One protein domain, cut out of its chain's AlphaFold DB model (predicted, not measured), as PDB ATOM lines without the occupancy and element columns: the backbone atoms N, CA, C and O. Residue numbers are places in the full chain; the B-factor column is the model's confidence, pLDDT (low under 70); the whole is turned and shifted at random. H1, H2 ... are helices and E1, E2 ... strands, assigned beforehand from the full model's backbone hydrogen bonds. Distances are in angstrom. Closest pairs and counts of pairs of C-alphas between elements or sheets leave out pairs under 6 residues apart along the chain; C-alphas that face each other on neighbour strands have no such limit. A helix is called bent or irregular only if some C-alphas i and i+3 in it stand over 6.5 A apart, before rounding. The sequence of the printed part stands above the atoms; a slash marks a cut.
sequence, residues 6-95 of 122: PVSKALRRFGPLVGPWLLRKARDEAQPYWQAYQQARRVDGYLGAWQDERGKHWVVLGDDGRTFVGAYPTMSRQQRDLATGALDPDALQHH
ATOM      1  N   PRO A   6     150.411 233.011 104.251       54.59
ATOM      2  CA  PRO A   6     151.719 233.513 104.693       54.59
ATOM      3  C   PRO A   6     152.370 232.676 105.808       54.59
ATOM      4  O   PRO A   6     153.594 232.690 105.938       54.59
ATOM      5  N   VAL A   7     151.598 231.912 106.590       51.06
ATOM      6  CA  VAL A   7     152.103 231.230 107.799       51.06
ATOM      7  C   VAL A   7     153.032 230.064 107.454       51.06
ATOM      8  O   VAL A   7     154.107 229.933 108.031       51.06
ATOM      9  N   SER A   8     152.681 229.258 106.455       52.62
ATOM     10  CA  SER A   8     153.486 228.115 106.006       52.62
ATOM     11  C   SER A   8     154.798 228.541 105.329       52.62
ATOM     12  O   SER A   8     155.831 227.891 105.504       52.62
ATOM     13  N   LYS A   9     154.800 229.677 104.616       53.28
ATOM     14  CA  LYS A   9     156.012 230.261 104.012       53.28
ATOM     15  C   LYS A   9     156.928 230.895 105.070       53.28
ATOM     16  O   LYS A   9     158.146 230.740 104.986       53.28
ATOM     17  N   ALA A  10     156.351 231.539 106.089       51.91
ATOM     18  CA  ALA A  10     157.081 232.066 107.241       51.91
ATOM     19  C   ALA A  10     157.684 230.944 108.110       51.91
ATOM     20  O   ALA A  10     158.864 231.007 108.447       51.91
ATOM     21  N   LEU A  11     156.934 229.868 108.377       53.12
ATOM     22  CA  LEU A  11     157.412 228.679 109.099       53.12
ATOM     23  C   LEU A  11     158.571 227.975 108.389       53.12
ATOM     24  O   LEU A  11     159.495 227.523 109.050       53.12
ATOM     25  N   ARG A  12     158.590 227.912 107.052       55.72
ATOM     26  CA  ARG A  12     159.732 227.337 106.313       55.72
ATOM     27  C   ARG A  12     160.989 228.204 106.367       55.72
ATOM     28  O   ARG A  12     162.090 227.668 106.385       55.72
ATOM     29  N   ARG A  13     160.828 229.530 106.367       54.75
ATOM     30  CA  ARG A  13     161.949 230.483 106.310       54.75
ATOM     31  C   ARG A  13     162.550 230.779 107.683       54.75
ATOM     32  O   ARG A  13     163.756 230.963 107.785       54.75
ATOM     33  N   PHE A  14     161.723 230.783 108.726       52.84
ATOM     34  CA  PHE A  14     162.136 231.061 110.103       52.84
ATOM     35  C   PHE A  14     162.126 229.822 111.003       52.84
ATOM     36  O   PHE A  14     162.738 229.852 112.063       52.84
ATOM     37  N   GLY A  15     161.509 228.712 110.592       53.69
ATOM     38  CA  GLY A  15     161.508 227.443 111.329       53.69
ATOM     39  C   GLY A  15     162.895 226.918 111.720       53.69
ATOM     40  O   GLY A  15     163.030 226.450 112.845       53.69
ATOM     41  N   PRO A  16     163.951 227.054 110.893       59.09
ATOM     42  CA  PRO A  16     165.302 226.643 111.287       59.09
ATOM     43  C   PRO A  16     165.942 227.526 112.371       59.09
ATOM     44  O   PRO A  16     166.801 227.055 113.105       59.09
ATOM     45  N   LEU A  17     165.537 228.797 112.483       58.38
ATOM     46  CA  LEU A  17     166.104 229.773 113.430       58.38
ATOM     47  C   LEU A  17     165.276 229.876 114.716       58.38
ATOM     48  O   LEU A  17     165.810 229.906 115.821       58.38
ATOM     49  N   VAL A  18     163.955 229.905 114.567       56.78
ATOM     50  CA  VAL A  18     162.991 230.082 115.654       56.78
ATOM     51  C   VAL A  18     162.582 228.731 116.238       56.78
ATOM     52  O   VAL A  18     162.288 228.650 117.423       56.78
ATOM     53  N   GLY A  19     162.631 227.653 115.447       61.00
ATOM     54  CA  GLY A  19     162.343 226.291 115.899       61.00
ATOM     55  C   GLY A  19     163.233 225.855 117.061       61.00
ATOM     56  O   GLY A  19     162.688 225.497 118.099       61.00
ATOM     57  N   PRO A  20     164.572 225.949 116.972       65.19
ATOM     58  CA  PRO A  20     165.450 225.604 118.088       65.19
ATOM     59  C   PRO A  20     165.198 226.459 119.333       65.19
ATOM     60  O   PRO A  20     165.217 225.930 120.438       65.19
ATOM     61  N   TRP A  21     164.923 227.757 119.173       62.19
ATOM     62  CA  TRP A  21     164.645 228.658 120.297       62.19
ATOM     63  C   TRP A  21     163.299 228.351 120.972       62.19
ATOM     64  O   TRP A  21     163.238 228.244 122.194       62.19
ATOM     65  N   LEU A  22     162.242 228.115 120.188       62.75
ATOM     66  CA  LEU A  22     160.926 227.693 120.679       62.75
ATOM     67  C   LEU A  22     160.974 226.311 121.324       62.75
ATOM     68  O   LEU A  22     160.395 226.121 122.385       62.75
ATOM     69  N   LEU A  23     161.679 225.354 120.716       66.56
ATOM     70  CA  LEU A  23     161.865 224.015 121.273       66.56
ATOM     71  C   LEU A  23     162.655 224.063 122.578       66.56
ATOM     72  O   LEU A  23     162.346 223.319 123.500       66.56
ATOM     73  N   ARG A  24     163.654 224.945 122.674       67.38
ATOM     74  CA  ARG A  24     164.445 225.135 123.891       67.38
ATOM     75  C   ARG A  24     163.613 225.782 124.993       67.38
ATOM     76  O   ARG A  24     163.593 225.255 126.092       67.38
ATOM     77  N   LYS A  25     162.831 226.816 124.677       66.06
ATOM     78  CA  LYS A  25     161.904 227.446 125.626       66.06
ATOM     79  C   LYS A  25     160.806 226.484 126.092       66.06
ATOM     80  O   LYS A  25     160.558 226.357 127.283       66.06
ATOM     81  N   ALA A  26     160.211 225.739 125.162       65.25
ATOM     82  CA  ALA A  26     159.234 224.703 125.480       65.25
ATOM     83  C   ALA A  26     159.857 223.585 126.320       65.25
ATOM     84  O   ALA A  26     159.212 223.075 127.227       65.25
ATOM     85  N   ARG A  27     161.116 223.214 126.057       72.00
ATOM     86  CA  ARG A  27     161.851 222.253 126.881       72.00
ATOM     87  C   ARG A  27     162.101 222.799 128.281       72.00
ATOM     88  O   ARG A  27     161.841 222.074 129.228       72.00
ATOM     89  N   ASP A  28     162.558 224.036 128.418       73.50
ATOM     90  CA  ASP A  28     162.852 224.643 129.718       73.50
ATOM     91  C   ASP A  28     161.578 224.800 130.573       73.50
ATOM     92  O   ASP A  28     161.635 224.664 131.792       73.50
ATOM     93  N   GLU A  29     160.414 224.983 129.942       71.50
ATOM     94  CA  GLU A  29     159.112 225.031 130.622       71.50
ATOM     95  C   GLU A  29     158.503 223.636 130.882       71.50
ATOM     96  O   GLU A  29     157.902 223.400 131.933       71.50
ATOM     97  N   ALA A  30     158.664 222.682 129.957       80.75
ATOM     98  CA  ALA A  30     158.068 221.346 130.054       80.75
ATOM     99  C   ALA A  30     158.923 220.350 130.852       80.75
ATOM    100  O   ALA A  30     158.388 219.413 131.446       80.75
ATOM    101  N   GLN A  31     160.244 220.527 130.879       87.38
ATOM    102  CA  GLN A  31     161.165 219.630 131.572       87.38
ATOM    103  C   GLN A  31     160.926 219.609 133.092       87.38
ATOM    104  O   GLN A  31     160.856 218.504 133.635       87.38
ATOM    105  N   PRO A  32     160.723 220.750 133.785       91.19
ATOM    106  CA  PRO A  32     160.372 220.748 135.204       91.19
ATOM    107  C   PRO A  32     159.058 220.013 135.486       91.19
ATOM    108  O   PRO A  32     158.984 219.215 136.416       91.19
ATOM    109  N   TYR A  33     158.045 220.213 134.637       90.94
ATOM    110  CA  TYR A  33     156.765 219.515 134.763       90.94
ATOM    111  C   TYR A  33     156.921 218.000 134.594       90.94
ATOM    112  O   TYR A  33     156.405 217.222 135.392       90.94
ATOM    113  N   TRP A  34     157.684 217.568 133.586       90.50
ATOM    114  CA  TRP A  34     157.960 216.153 133.353       90.50
ATOM    115  C   TRP A  34     158.693 215.500 134.530       90.50
ATOM    116  O   TRP A  34     158.356 214.384 134.923       90.50
ATOM    117  N   GLN A  35     159.681 216.187 135.108       93.75
ATOM    118  CA  GLN A  35     160.406 215.702 136.284       93.75
ATOM    119  C   GLN A  35     159.484 215.566 137.496       93.75
ATOM    120  O   GLN A  35     159.496 214.519 138.145       93.75
ATOM    121  N   ALA A  36     158.641 216.571 137.742       94.19
ATOM    122  CA  ALA A  36     157.638 216.527 138.797       94.19
ATOM    123  C   ALA A  36     156.666 215.355 138.601       94.19
ATOM    124  O   ALA A  36     156.452 214.578 139.526       94.19
ATOM    125  N   TYR A  37     156.160 215.156 137.379       93.50
ATOM    126  CA  TYR A  37     155.273 214.041 137.040       93.50
ATOM    127  C   TYR A  37     155.925 212.679 137.293       93.50
ATOM    128  O   TYR A  37     155.325 211.802 137.912       93.50
ATOM    129  N   GLN A  38     157.171 212.494 136.849       94.25
ATOM    130  CA  GLN A  38     157.906 211.250 137.076       94.25
ATOM    131  C   GLN A  38     158.136 210.984 138.563       94.25
ATOM    132  O   GLN A  38     158.079 209.830 138.983       94.25
ATOM    133  N   GLN A  39     158.399 212.023 139.361       95.56
ATOM    134  CA  GLN A  39     158.555 211.862 140.802       95.56
ATOM    135  C   GLN A  39     157.220 211.526 141.472       95.56
ATOM    136  O   GLN A  39     157.181 210.553 142.216       95.56
ATOM    137  N   ALA A  40     156.137 212.242 141.161       94.75
ATOM    138  CA  ALA A  40     154.814 211.957 141.715       94.75
ATOM    139  C   ALA A  40     154.339 210.547 141.372       94.75
ATOM    140  O   ALA A  40     153.902 209.823 142.251       94.75
ATOM    141  N   ARG A  41     154.535 210.098 140.127       95.12
ATOM    142  CA  ARG A  41     154.223 208.722 139.726       95.12
ATOM    143  C   ARG A  41     154.995 207.672 140.534       95.12
ATOM    144  O   ARG A  41     154.491 206.579 140.749       95.12
ATOM    145  N   ARG A  42     156.235 207.958 140.948       95.06
ATOM    146  CA  ARG A  42     157.039 207.020 141.757       95.06
ATOM    147  C   ARG A  42     156.559 206.916 143.198       95.06
ATOM    148  O   ARG A  42     156.795 205.883 143.810       95.06
ATOM    149  N   VAL A  43     155.969 207.983 143.728       95.62
ATOM    150  CA  VAL A  43     155.493 208.054 145.117       95.62
ATOM    151  C   VAL A  43     153.974 207.962 145.223       95.62
ATOM    152  O   VAL A  43     153.451 208.199 146.301       95.62
ATOM    153  N   ASP A  44     153.297 207.654 144.114       95.44
ATOM    154  CA  ASP A  44     151.834 207.659 143.998       95.44
ATOM    155  C   ASP A  44     151.195 208.946 144.551       95.44
ATOM    156  O   ASP A  44     150.298 208.936 145.382       95.44
ATOM    157  N   GLY A  45     151.774 210.082 144.157       95.38
ATOM    158  CA  GLY A  45     151.506 211.378 144.771       95.38
ATOM    159  C   GLY A  45     150.831 212.392 143.855       95.38
ATOM    160  O   GLY A  45     150.441 212.121 142.712       95.38
ATOM    161  N   TYR A  46     150.765 213.618 144.363       95.94
ATOM    162  CA  TYR A  46     150.095 214.748 143.727       95.94
ATOM    163  C   TYR A  46     151.090 215.762 143.159       95.94
ATOM    164  O   TYR A  46     152.195 215.946 143.674       95.94
ATOM    165  N   LEU A  47     150.676 216.461 142.101       94.81
ATOM    166  CA  LEU A  47     151.353 217.642 141.571       94.81
ATOM    167  C   LEU A  47     150.539 218.905 141.831       94.81
ATOM    168  O   LEU A  47     149.353 218.963 141.516       94.81
ATOM    169  N   GLY A  48     151.231 219.954 142.269       94.19
ATOM    170  CA  GLY A  48     150.722 221.320 142.335       94.19
ATOM    171  C   GLY A  48     151.611 222.294 141.566       94.19
ATOM    172  O   GLY A  48     152.821 222.094 141.442       94.19
ATOM    173  N   ALA A  49     151.019 223.366 141.044       93.38
ATOM    174  CA  ALA A  49     151.760 224.486 140.478       93.38
ATOM    175  C   ALA A  49     151.790 225.639 141.483       93.38
ATOM    176  O   ALA A  49     150.745 226.117 141.908       93.38
ATOM    177  N   TRP A  50     152.985 226.121 141.807       94.44
ATOM    178  CA  TRP A  50     153.191 227.312 142.622       94.44
ATOM    179  C   TRP A  50     154.079 228.300 141.868       94.44
ATOM    180  O   TRP A  50     154.931 227.886 141.084       94.44
ATOM    181  N   GLN A  51     153.885 229.600 142.058       93.25
ATOM    182  CA  GLN A  51     154.646 230.623 141.346       93.25
ATOM    183  C   GLN A  51     155.122 231.707 142.306       93.25
ATOM    184  O   GLN A  51     154.355 232.175 143.143       93.25
ATOM    185  N   ASP A  52     156.372 232.129 142.130       92.06
ATOM    186  CA  ASP A  52     156.952 233.286 142.806       92.06
ATOM    187  C   ASP A  52     157.634 234.241 141.814       92.06
ATOM    188  O   ASP A  52     157.471 234.139 140.595       92.06
ATOM    189  N   GLU A  53     158.412 235.181 142.352       89.75
ATOM    190  CA  GLU A  53     159.198 236.153 141.588       89.75
ATOM    191  C   GLU A  53     160.266 235.507 140.688       89.75
ATOM    192  O   GLU A  53     160.685 236.105 139.697       89.75
ATOM    193  N   ARG A  54     160.726 234.295 141.022       85.12
ATOM    194  CA  ARG A  54     161.739 233.547 140.262       85.12
ATOM    195  C   ARG A  54     161.115 232.661 139.193       85.12
ATOM    196  O   ARG A  54     161.802 232.299 138.238       85.12
ATOM    197  N   GLY A  55     159.834 232.341 139.324       89.12
ATOM    198  CA  GLY A  55     159.037 231.725 138.279       89.12
ATOM    199  C   GLY A  55     158.122 230.624 138.788       89.12
ATOM    200  O   GLY A  55     157.742 230.562 139.955       89.12
ATOM    201  N   LYS A  56     157.716 229.758 137.860       91.94
ATOM    202  CA  LYS A  56     156.813 228.645 138.144       91.94
ATOM    203  C   LYS A  56     157.593 227.441 138.668       91.94
ATOM    204  O   LYS A  56     158.543 226.984 138.035       91.94
ATOM    205  N   HIS A  57     157.114 226.885 139.769       93.31
ATOM    206  CA  HIS A  57     157.584 225.664 140.395       93.31
ATOM    207  C   HIS A  57     156.476 224.609 140.389       93.31
ATOM    208  O   HIS A  57     155.327 224.874 140.739       93.31
ATOM    209  N   TRP A  58     156.833 223.393 140.006       94.69
ATOM    210  CA  TRP A  58     155.986 222.219 140.140       94.69
ATOM    211  C   TRP A  58     156.347 221.505 141.428       94.69
ATOM    212  O   TRP A  58     157.466 221.014 141.564       94.69
ATOM    213  N   VAL A  59     155.416 221.485 142.369       95.75
ATOM    214  CA  VAL A  59     155.571 220.876 143.686       95.75
ATOM    215  C   VAL A  59     154.987 219.473 143.647       95.75
ATOM    216  O   VAL A  59     153.909 219.265 143.094       95.75
ATOM    217  N   VAL A  60     155.713 218.523 144.220       96.56
ATOM    218  CA  VAL A  60     155.304 217.129 144.357       96.56
ATOM    219  C   VAL A  60     155.004 216.861 145.819       96.56
ATOM    220  O   VAL A  60     155.866 217.059 146.684       96.56
ATOM    221  N   LEU A  61     153.786 216.401 146.069       95.56
ATOM    222  CA  LEU A  61     153.305 215.991 147.379       95.56
ATOM    223  C   LEU A  61     153.112 214.469 147.395       95.56
ATOM    224  O   LEU A  61     152.941 213.858 146.338       95.56
ATOM    225  N   GLY A  62     153.192 213.862 148.576       94.62
ATOM    226  CA  GLY A  62     152.920 212.439 148.788       94.62
ATOM    227  C   GLY A  62     151.460 212.079 148.512       94.62
ATOM    228  O   GLY A  62     150.660 212.942 148.151       94.62
ATOM    229  N   ASP A  63     151.123 210.808 148.692       93.31
ATOM    230  CA  ASP A  63     149.766 210.254 148.565       93.31
ATOM    231  C   ASP A  63     148.744 210.917 149.510       93.31
ATOM    232  O   ASP A  63     147.559 211.010 149.210       93.31
ATOM    233  N   ASP A  64     149.204 211.447 150.640       90.88
ATOM    234  CA  ASP A  64     148.401 212.223 151.586       90.88
ATOM    235  C   ASP A  64     148.042 213.643 151.101       90.88
ATOM    236  O   ASP A  64     147.310 214.366 151.785       90.88
ATOM    237  N   GLY A  65     148.595 214.077 149.962       87.62
ATOM    238  CA  GLY A  65     148.424 215.421 149.411       87.62
ATOM    239  C   GLY A  65     148.998 216.536 150.293       87.62
ATOM    240  O   GLY A  65     148.641 217.699 150.112       87.62
ATOM    241  N   ARG A  66     149.858 216.214 151.269       88.69
ATOM    242  CA  ARG A  66     150.376 217.163 152.278       88.69
ATOM    243  C   ARG A  66     151.881 217.066 152.474       88.69
ATOM    244  O   ARG A  66     152.546 218.082 152.668       88.69
ATOM    245  N   THR A  67     152.431 215.861 152.429       92.44
ATOM    246  CA  THR A  67     153.851 215.617 152.650       92.44
ATOM    247  C   THR A  67     154.651 216.110 151.452       92.44
ATOM    248  O   THR A  67     154.513 215.600 150.345       92.44
ATOM    249  N   PHE A  68     155.521 217.100 151.659       94.25
ATOM    250  CA  PHE A  68     156.407 217.591 150.604       94.25
ATOM    251  C   PHE A  68     157.442 216.529 150.216       94.25
ATOM    252  O   PHE A  68     158.245 216.098 151.044       94.25
ATOM    253  N   VAL A  69     157.481 216.169 148.933       95.31
ATOM    254  CA  VAL A  69     158.430 215.190 148.382       95.31
ATOM    255  C   VAL A  69     159.518 215.878 147.558       95.31
ATOM    256  O   VAL A  69     160.695 215.515 147.634       95.31
ATOM    257  N   GLY A  70     159.155 216.886 146.762       94.75
ATOM    258  CA  GLY A  70     160.098 217.560 145.873       94.75
ATOM    259  C   GLY A  70     159.502 218.750 145.134       94.75
ATOM    260  O   GLY A  70     158.300 218.988 145.176       94.75
ATOM    261  N   ALA A  71     160.357 219.518 144.455       95.88
ATOM    262  CA  ALA A  71     159.916 220.608 143.592       95.88
ATOM    263  C   ALA A  71     160.867 220.855 142.419       95.88
ATOM    264  O   ALA A  71     162.086 220.702 142.554       95.88
ATOM    265  N   TYR A  72     160.296 221.281 141.290       94.12
ATOM    266  CA  TYR A  72     161.008 221.521 140.037       94.12
ATOM    267  C   TYR A  72     160.551 222.831 139.379       94.12
ATOM    268  O   TYR A  72     159.393 222.925 138.972       94.12
ATOM    269  N   PRO A  73     161.433 223.833 139.211       92.31
ATOM    270  CA  PRO A  73     162.828 223.881 139.663       92.31
ATOM    271  C   PRO A  73     162.976 223.766 141.187       92.31
ATOM    272  O   PRO A  73     162.023 224.010 141.928       92.31
ATOM    273  N   THR A  74     164.173 223.402 141.656       91.81
ATOM    274  CA  THR A  74     164.443 223.208 143.088       91.81
ATOM    275  C   THR A  74     164.159 224.472 143.890       91.81
ATOM    276  O   THR A  74     164.584 225.562 143.511       91.81
ATOM    277  N   MET A  75     163.504 224.300 145.033       92.50
ATOM    278  CA  MET A  75     163.116 225.386 145.929       92.50
ATOM    279  C   MET A  75     164.009 225.454 147.168       92.50
ATOM    280  O   MET A  75     164.419 224.418 147.719       92.50
ATOM    281  N   SER A  76     164.245 226.677 147.643       93.56
ATOM    282  CA  SER A  76     164.780 226.959 148.975       93.56
ATOM    283  C   SER A  76     163.796 226.505 150.057       93.56
ATOM    284  O   SER A  76     162.617 226.285 149.790       93.56
ATOM    285  N   ARG A  77     164.263 226.380 151.304       92.31
ATOM    286  CA  ARG A  77     163.393 226.011 152.430       92.31
ATOM    287  C   ARG A  77     162.235 227.000 152.611       92.31
ATOM    288  O   ARG A  77     161.095 226.577 152.691       92.31
ATOM    289  N   GLN A  78     162.526 228.299 152.549       92.69
ATOM    290  CA  GLN A  78     161.517 229.355 152.657       92.69
ATOM    291  C   GLN A  78     160.461 229.272 151.545       92.69
ATOM    292  O   GLN A  78     159.275 229.422 151.811       92.69
ATOM    293  N   GLN A  79     160.880 229.003 150.303       93.88
ATOM    294  CA  GLN A  79     159.951 228.826 149.182       93.88
ATOM    295  C   GLN A  79     159.052 227.603 149.381       93.88
ATOM    296  O   GLN A  79     157.879 227.658 149.032       93.88
ATOM    297  N   ARG A  80     159.576 226.512 149.957       92.94
ATOM    298  CA  ARG A  80     158.772 225.319 150.259       92.94
ATOM    299  C   ARG A  80     157.701 225.630 151.284       92.94
ATOM    300  O   ARG A  80     156.549 225.336 151.008       92.94
ATOM    301  N   ASP A  81     158.073 226.264 152.393       91.62
ATOM    302  CA  ASP A  81     157.137 226.586 153.474       91.62
ATOM    303  C   ASP A  81     155.981 227.460 152.949       91.62
ATOM    304  O   ASP A  81     154.810 227.175 153.211       91.62
ATOM    305  N   LEU A  82     156.303 228.461 152.116       92.44
ATOM    306  CA  LEU A  82     155.312 229.292 151.426       92.44
ATOM    307  C   LEU A  82     154.454 228.488 150.443       92.44
ATOM    308  O   LEU A  82     153.238 228.658 150.417       92.44
ATOM    309  N   ALA A  83     155.064 227.610 149.644       91.38
ATOM    310  CA  ALA A  83     154.350 226.807 148.659       91.38
ATOM    311  C   ALA A  83     153.378 225.820 149.312       91.38
ATOM    312  O   ALA A  83     152.223 225.767 148.912       91.38
ATOM    313  N   THR A  84     153.791 225.088 150.349       86.88
ATOM    314  CA  THR A  84     152.897 224.164 151.069       86.88
ATOM    315  C   THR A  84     151.737 224.869 151.765       86.88
ATOM    316  O   THR A  84     150.679 224.272 151.903       86.88
ATOM    317  N   GLY A  85     151.909 226.127 152.186       86.75
ATOM    318  CA  GLY A  85     150.822 226.916 152.771       86.75
ATOM    319  C   GLY A  85     149.890 227.569 151.744       86.75
ATOM    320  O   GLY A  85     148.745 227.862 152.070       86.75
ATOM    321  N   ALA A  86     150.375 227.819 150.524       89.94
ATOM    322  CA  ALA A  86     149.639 228.534 149.478       89.94
ATOM    323  C   ALA A  86     149.032 227.620 148.403       89.94
ATOM    324  O   ALA A  86     148.213 228.083 147.610       89.94
ATOM    325  N   LEU A  87     149.459 226.358 148.324       90.00
ATOM    326  CA  LEU A  87     148.889 225.391 147.394       90.00
ATOM    327  C   LEU A  87     147.448 225.081 147.789       90.00
ATOM    328  O   LEU A  87     147.179 224.615 148.893       90.00
ATOM    329  N   ASP A  88     146.544 225.330 146.850       87.38
ATOM    330  CA  ASP A  88     145.141 224.964 146.967       87.38
ATOM    331  C   ASP A  88     144.990 223.437 146.809       87.38
ATOM    332  O   ASP A  88     145.354 222.914 145.748       87.38
ATOM    333  N   PRO A  89     144.474 222.716 147.825       85.06
ATOM    334  CA  PRO A  89     144.240 221.277 147.744       85.06
ATOM    335  C   PRO A  89     143.345 220.872 146.570       85.06
ATOM    336  O   PRO A  89     143.581 219.825 145.973       85.06
ATOM    337  N   ASP A  90     142.375 221.711 146.195       85.75
ATOM    338  CA  ASP A  90     141.432 221.416 145.108       85.75
ATOM    339  C   ASP A  90     142.076 221.569 143.718       85.75
ATOM    340  O   ASP A  90     141.572 221.055 142.718       85.75
ATOM    341  N   ALA A  91     143.214 222.266 143.641       87.06
ATOM    342  CA  ALA A  91     143.981 222.450 142.414       87.06
ATOM    343  C   ALA A  91     145.084 221.392 142.223       87.06
ATOM    344  O   ALA A  91     145.758 221.388 141.184       87.06
ATOM    345  N   LEU A  92     145.295 220.513 143.210       91.94
ATOM    346  CA  LEU A  92     146.255 219.417 143.113       91.94
ATOM    347  C   LEU A  92     145.751 218.357 142.134       91.94
ATOM    348  O   LEU A  92     144.582 217.993 142.128       91.94
ATOM    349  N   GLN A  93     146.657 217.837 141.311       94.31
ATOM    350  CA  GLN A  93     146.347 216.753 140.382       94.31
ATOM    351  C   GLN A  93     147.061 215.492 140.821       94.31
ATOM    352  O   GLN A  93     148.293 215.496 140.936       94.31
ATOM    353  N   HIS A  94     146.315 214.404 141.007       95.00
ATOM    354  CA  HIS A  94     146.953 213.107 141.163       95.00
ATOM    355  C   HIS A  94     147.712 212.766 139.878       95.00
ATOM    356  O   HIS A  94     147.313 213.164 138.776       95.00
ATOM    357  N   HIS A  95     148.825 212.037 139.982       91.81
ATOM    358  CA  HIS A  95     149.664 211.774 138.815       91.81
ATOM    359  C   HIS A  95     148.873 211.110 137.661       91.81
ATOM    360  O   HIS A  95     149.103 211.431 136.494       91.81
TER     361      HIS A  95
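What this domain is: This is residues 6 to 95 of the 122 residues of an uncharacterized protein of Nitriliruptoraceae bacterium ZYF776 (UniProt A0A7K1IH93). A small, strongly twisted sheet of three strands has a helix over each face, and the long first helix, H1, runs far out beyond the sheet as an arm; its residues 12 to 18 and 20 to 27 stick out free. The second half of H1b covers one face, the short helix H2 packs on the other, and at the far end of the arm H1a turns off at about a right angle. The printed part has 90 residues with two named helices and three named strands, along the chain H1, E1, E2, E3, H2; the sheet's order is E1, E2, E3, antiparallel throughout, and the class is mixed, helices and strands. The whole is loose, with a radius of gyration of the C-alphas of 16.7 A, and elongated, spanning 51 by 27 by 20 A, with the arm making the length.

Where its parts are: Find C-alpha 6 at (151.719, 233.513, 104.693), where H1, residues 6 to 42, begins. By its hydrogen bonds it was assigned as one helix, but it is bent: C-alphas 13 and 16 are 7.1 A apart. Its arms are H1a, residues 6 to 13, 10.8 A long, and H1b, residues 16 to 42, 37.2 A long, with a kink of 34 degrees near residue 30. Next come E1, residues 46 to 52, 19.8 A, starting at (150.095, 214.748, 143.727), E2, residues 55 to 61, 19.1 A, and E3, residues 68 to 72, 12.2 A. H2, residues 77 to 86, runs 14.3 A to C-alpha 86 at (149.639, 228.534, 149.478).

How they stand to each other: Look first at the meander E1, E2, E3, each strand the antiparallel neighbour of the one before. In the hairpin E1 and E2, at 153 degrees, N 48 and O 59 are 2.9 A apart, within hydrogen-bond range; in the hairpin E2 and E3, at 150 degrees, N 58 and O 72 are 2.8 A apart. With helices on both faces there are three layers. H1b is on one face at a height over the sheet of 11.9 A, and its line and that of E2 stand at 3 degrees on the local plane, along the strands. It lies over E2, with 12 of its C-alphas falling there, and only just not over E3, with 2. Its closest C-alphas to E2 are those of Ala 40 and Val 60, 5.8 A. H2 is on the opposite face; the closest C-alphas of E1 and H2 are those of Trp 50 and Ala 83, 6.2 A. H1a is not on the sheet, and its line is about perpendicular to that of H1b, at 89 degrees. Every O i to N i+4 pair is within hydrogen-bond range in H1a and H2, and 19 of 23 in H1b.

The domain as a whole: The C-alphas farthest apart are those of Pro 6 and Asp 64, 51.6 A. The printed part has no cut and no long link. After H2, residues 93 to 94 pair antiparallel with residues 46 to 47 of E1. The mean pLDDT of the printed part is 83.6, and residues 6 to 26 are under 70.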